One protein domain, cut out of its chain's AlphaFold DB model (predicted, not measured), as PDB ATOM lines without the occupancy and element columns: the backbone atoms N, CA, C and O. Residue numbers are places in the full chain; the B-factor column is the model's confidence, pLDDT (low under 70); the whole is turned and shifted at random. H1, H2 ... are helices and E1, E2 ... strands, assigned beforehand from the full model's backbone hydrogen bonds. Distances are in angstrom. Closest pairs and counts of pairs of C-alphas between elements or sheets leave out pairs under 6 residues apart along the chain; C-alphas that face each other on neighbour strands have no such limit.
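Overview. This is residues 3 to 42 of the 222 residues of the protein "Gp29" of Salmonella enterica (UniProt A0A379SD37). One long helix, H1, makes one side of an open frame, and across a gap from it the short strand E1 pairs antiparallel with residues 3 to 4. The stretches leading into and out of H1 join the two sides. The 40 printed residues hold one named helix, then one named strand, and the class is mostly helix. The whole is only just compact, close to loose, with a radius of gyration of the C-alphas of 10.5 A; it spans 28 by 18 by 17 A.

Along the chain. H1, residues 11 to 27, runs 24.4 A from C-alpha 11 at (-156.603, -52.159, 72.487) to C-alpha 27 at (-132.389, -54.318, 74.962). E1, residues 37 to 39, ends at C-alpha 39 at (-139.145, -51.443, 60.438).

Arrangement. In H1, 12 of 13 O i to N i+4 pairs are within hydrogen-bond range. H1 and E1 are apart, with no C-alphas within 8 A. E1 pairs with no named strand; its residues 37 to 38 pair with residues 3 to 4.

Size, cuts and confidence. The C-alphas farthest apart, of Gly 8 and Asp 27, are 29.0 A apart. The printed part has no cut. The link H1 to E1 is short, with 9 residues. Eight residues have pLDDT under 70, among them 30 to 31.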
ATOM      1  N   GLY A   3    -143.735 -49.842  64.416       73.00
ATOM      2  CA  GLY A   3    -144.424 -51.135  64.442       73.00
ATOM      3  C   GLY A   3    -145.719 -51.083  63.631       73.00
ATOM      4  O   GLY A   3    -146.430 -50.079  63.665       73.00
ATOM      5  N   LYS A   4    -146.017 -52.144  62.878       78.62
ATOM      6  CA  LYS A   4    -147.268 -52.294  62.118       78.62
ATOM      7  C   LYS A   4    -148.138 -53.348  62.804       78.62
ATOM      8  O   LYS A   4    -147.652 -54.442  63.069       78.62
ATOM      9  N   HIS A   5    -149.412 -53.043  63.050       77.69
ATOM     10  CA  HIS A   5    -150.393 -54.002  63.572       77.69
ATOM     11  C   HIS A   5    -151.548 -54.194  62.574       77.69
ATOM     12  O   HIS A   5    -151.780 -53.351  61.701       77.69
ATOM     13  N   LYS A   6    -152.276 -55.314  62.674       76.44
ATOM     14  CA  LYS A   6    -153.452 -55.578  61.825       76.44
ATOM     15  C   LYS A   6    -154.635 -54.703  62.248       76.44
ATOM     16  O   LYS A   6    -154.861 -54.483  63.437       76.44
ATOM     17  N   SER A   7    -155.412 -54.239  61.268       66.56
ATOM     18  CA  SER A   7    -156.622 -53.445  61.517       66.56
ATOM     19  C   SER A   7    -157.682 -54.287  62.244       66.56
ATOM     20  O   SER A   7    -157.968 -55.403  61.813       66.56
ATOM     21  N   GLY A   8    -158.243 -53.764  63.342       70.00
ATOM     22  CA  GLY A   8    -159.274 -54.433  64.155       70.00
ATOM     23  C   GLY A   8    -158.778 -55.240  65.366       70.00
ATOM     24  O   GLY A   8    -159.562 -55.995  65.935       70.00
ATOM     25  N   GLN A   9    -157.504 -55.119  65.762       71.75
ATOM     26  CA  GLN A   9    -156.997 -55.716  67.008       71.75
ATOM     27  C   GLN A   9    -157.543 -55.009  68.261       71.75
ATOM     28  O   GLN A   9    -157.858 -53.822  68.225       71.75
ATOM     29  N   ASN A  10    -157.646 -55.761  69.363       78.75
ATOM     30  CA  ASN A  10    -158.056 -55.248  70.671       78.75
ATOM     31  C   ASN A  10    -157.012 -54.258  71.220       78.75
ATOM     32  O   ASN A  10    -155.814 -54.487  71.050       78.75
ATOM     33  N   GLU A  11    -157.461 -53.212  71.917       78.94
ATOM     34  CA  GLU A  11    -156.603 -52.159  72.487       78.94
ATOM     35  C   GLU A  11    -155.502 -52.740  73.390       78.94
ATOM     36  O   GLU A  11    -154.345 -52.358  73.262       78.94
ATOM     37  N   GLY A  12    -155.810 -53.772  74.187       81.75
ATOM     38  CA  GLY A  12    -154.812 -54.414  75.054       81.75
ATOM     39  C   GLY A  12    -153.638 -55.062  74.304       81.75
ATOM     40  O   GLY A  12    -152.513 -55.039  74.786       81.75
ATOM     41  N   SER A  13    -153.860 -55.593  73.099       75.06
ATOM     42  CA  SER A  13    -152.778 -56.170  72.283       75.06
ATOM     43  C   SER A  13    -151.922 -55.094  71.608       75.06
ATOM     44  O   SER A  13    -150.763 -55.341  71.279       75.06
ATOM     45  N   ILE A  14    -152.488 -53.902  71.392       80.81
ATOM     46  CA  ILE A  14    -151.755 -52.736  70.891       80.81
ATOM     47  C   ILE A  14    -150.855 -52.189  72.004       80.81
ATOM     48  O   ILE A  14    -149.684 -51.919  71.740       80.81
ATOM     49  N   ASP A  15    -151.358 -52.110  73.238       84.06
ATOM     50  CA  ASP A  15    -150.580 -51.679  74.407       84.06
ATOM     51  C   ASP A  15    -149.423 -52.644  74.710       84.06
ATOM     52  O   ASP A  15    -148.285 -52.210  74.869       84.06
ATOM     53  N   GLU A  16    -149.660 -53.960  74.672       83.38
ATOM     54  CA  GLU A  16    -148.593 -54.965  74.818       83.38
ATOM     55  C   GLU A  16    -147.498 -54.822  73.747       83.38
ATOM     56  O   GLU A  16    -146.306 -54.974  74.034       83.38
ATOM     57  N   LEU A  17    -147.885 -54.503  72.505       80.00
ATOM     58  CA  LEU A  17    -146.935 -54.238  71.428       80.00
ATOM     59  C   LEU A  17    -146.166 -52.933  71.672       80.00
ATOM     60  O   LEU A  17    -144.966 -52.887  71.404       80.00
ATOM     61  N   MET A  18    -146.815 -51.885  72.185       81.75
ATOM     62  CA  MET A  18    -146.148 -50.629  72.542       81.75
ATOM     63  C   MET A  18    -145.124 -50.826  73.663       81.75
ATOM     64  O   MET A  18    -143.977 -50.402  73.507       81.75
ATOM     65  N   ASP A  19    -145.485 -51.551  74.720       85.38
ATOM     66  CA  ASP A  19    -144.583 -51.887  75.826       85.38
ATOM     67  C   ASP A  19    -143.387 -52.728  75.348       85.38
ATOM     68  O   ASP A  19    -142.246 -52.538  75.782       85.38
ATOM     69  N   ALA A  20    -143.621 -53.664  74.423       80.75
ATOM     70  CA  ALA A  20    -142.559 -54.458  73.812       80.75
ATOM     71  C   ALA A  20    -141.628 -53.605  72.928       80.75
ATOM     72  O   ALA A  20    -140.410 -53.803  72.942       80.75
ATOM     73  N   LEU A  21    -142.173 -52.636  72.185       80.06
ATOM     74  CA  LEU A  21    -141.383 -51.677  71.409       80.06
ATOM     75  C   LEU A  21    -140.542 -50.768  72.321       80.06
ATOM     76  O   LEU A  21    -139.402 -50.468  71.969       80.06
ATOM     77  N   GLU A  22    -141.058 -50.358  73.482       83.12
ATOM     78  CA  GLU A  22    -140.318 -49.554  74.462       83.12
ATOM     79  C   GLU A  22    -139.140 -50.335  75.061       83.12
ATOM     80  O   GLU A  22    -138.008 -49.845  75.064       83.12
ATOM     81  N   LYS A  23    -139.364 -51.592  75.463       81.62
ATOM     82  CA  LYS A  23    -138.294 -52.482  75.950       81.62
ATOM     83  C   LYS A  23    -137.220 -52.744  74.890       81.62
ATOM     84  O   LYS A  23    -136.033 -52.784  75.201       81.62
ATOM     85  N   MET A  24    -137.602 -52.846  73.616       75.44
ATOM     86  CA  MET A  24    -136.651 -53.047  72.516       75.44
ATOM     87  C   MET A  24    -135.714 -51.847  72.287       75.44
ATOM     88  O   MET A  24    -134.588 -52.048  71.829       75.44
ATOM     89  N   VAL A  25    -136.127 -50.613  72.618       80.62
ATOM     90  CA  VAL A  25    -135.238 -49.433  72.544       80.62
ATOM     91  C   VAL A  25    -134.033 -49.585  73.478       80.62
ATOM     92  O   VAL A  25    -132.967 -49.049  73.178       80.62
ATOM     93  N   GLN A  26    -134.186 -50.333  74.574       77.56
ATOM     94  CA  GLN A  26    -133.131 -50.579  75.555       77.56
ATOM     95  C   GLN A  26    -132.337 -51.863  75.253       77.56
ATOM     96  O   GLN A  26    -131.109 -51.810  75.233       77.56
ATOM     97  N   ASP A  27    -133.016 -52.981  74.957       76.38
ATOM     98  CA  ASP A  27    -132.389 -54.318  74.962       76.38
ATOM     99  C   ASP A  27    -132.062 -54.906  73.573       76.38
ATOM    100  O   ASP A  27    -131.456 -55.971  73.486       76.38
ATOM    101  N   ALA A  28    -132.420 -54.228  72.474       66.56
ATOM    102  CA  ALA A  28    -132.051 -54.561  71.085       66.56
ATOM    103  C   ALA A  28    -132.305 -56.018  70.603       66.56
ATOM    104  O   ALA A  28    -131.793 -56.412  69.552       66.56
ATOM    105  N   VAL A  29    -133.112 -56.813  71.315       71.12
ATOM    106  CA  VAL A  29    -133.489 -58.190  70.948       71.12
ATOM    107  C   VAL A  29    -135.011 -58.299  70.895       71.12
ATOM    108  O   VAL A  29    -135.694 -57.933  71.847       71.12
ATOM    109  N   ALA A  30    -135.551 -58.817  69.789       67.44
ATOM    110  CA  ALA A  30    -136.989 -59.009  69.611       67.44
ATOM    111  C   ALA A  30    -137.291 -60.330  68.892       67.44
ATOM    112  O   ALA A  30    -136.624 -60.689  67.922       67.44
ATOM    113  N   VAL A  31    -138.322 -61.032  69.364       67.31
ATOM    114  CA  VAL A  31    -138.914 -62.195  68.692       67.31
ATOM    115  C   VAL A  31    -140.236 -61.737  68.095       67.31
ATOM    116  O   VAL A  31    -141.105 -61.252  68.817       67.31
ATOM    117  N   ILE A  32    -140.363 -61.850  66.775       72.12
ATOM    118  CA  ILE A  32    -141.507 -61.338  66.020       72.12
ATOM    119  C   ILE A  32    -142.266 -62.539  65.431       72.12
ATOM    120  O   ILE A  32    -141.622 -63.407  64.842       72.12
ATOM    121  N   PRO A  33    -143.599 -62.625  65.588       69.31
ATOM    122  CA  PRO A  33    -144.406 -63.647  64.923       69.31
ATOM    123  C   PRO A  33    -144.453 -63.419  63.402       69.31
ATOM    124  O   PRO A  33    -144.406 -62.279  62.944       69.31
ATOM    125  N   ASP A  34    -144.594 -64.496  62.620       67.31
ATOM    126  CA  ASP A  34    -144.479 -64.494  61.144       67.31
ATOM    127  C   ASP A  34    -145.439 -63.536  60.407       67.31
ATOM    128  O   ASP A  34    -145.259 -63.253  59.222       67.31
ATOM    129  N   ASP A  35    -146.476 -63.035  61.077       72.31
ATOM    130  CA  ASP A  35    -147.482 -62.141  60.506       72.31
ATOM    131  C   ASP A  35    -147.266 -60.651  60.824       72.31
ATOM    132  O   ASP A  35    -148.074 -59.815  60.405       72.31
ATOM    133  N   SER A  36    -146.196 -60.326  61.551       69.94
ATOM    134  CA  SER A  36    -145.892 -58.989  62.059       69.94
ATOM    135  C   SER A  36    -144.518 -58.518  61.573       69.94
ATOM    136  O   SER A  36    -143.595 -59.309  61.403       69.94
ATOM    137  N   SER A  37    -144.354 -57.214  61.329       70.50
ATOM    138  CA  SER A  37    -143.065 -56.647  60.913       70.50
ATOM    139  C   SER A  37    -142.727 -55.359  61.658       70.50
ATOM    140  O   SER A  37    -143.582 -54.506  61.912       70.50
ATOM    141  N   VAL A  38    -141.446 -55.228  62.003       72.56
ATOM    142  CA  VAL A  38    -140.870 -54.044  62.643       72.56
ATOM    143  C   VAL A  38    -139.851 -53.440  61.686       72.56
ATOM    144  O   VAL A  38    -138.876 -54.086  61.313       72.56
ATOM    145  N   GLU A  39    -140.075 -52.188  61.287       74.06
ATOM    146  CA  GLU A  39    -139.145 -51.443  60.438       74.06
ATOM    147  C   GLU A  39    -138.401 -50.396  61.275       74.06
ATOM    148  O   GLU A  39    -138.987 -49.467  61.854       74.06
ATOM    149  N   ILE A  40    -137.073 -50.510  61.306       73.88
ATOM    150  CA  ILE A  40    -136.205 -49.443  61.797       73.88
ATOM    151  C   ILE A  40    -136.059 -48.434  60.660       73.88
ATOM    152  O   ILE A  40    -135.195 -48.553  59.797       73.88
ATOM    153  N   LYS A  41    -136.934 -47.427  60.646       72.44
ATOM    154  CA  LYS A  41    -136.722 -46.249  59.805       72.44
ATOM    155  C   LYS A  41    -135.563 -45.449  60.381       72.44
ATOM    156  O   LYS A  41    -135.732 -44.718  61.356       72.44
ATOM    157  N   GLU A  42    -134.385 -45.626  59.801       68.62
ATOM    158  CA  GLU A  42    -133.255 -44.755  60.089       68.62
ATOM    159  C   GLU A  42    -133.549 -43.346  59.568       68.62
ATOM    160  O   GLU A  42    -134.050 -43.160  58.456       68.62
TER     161      GLU A  42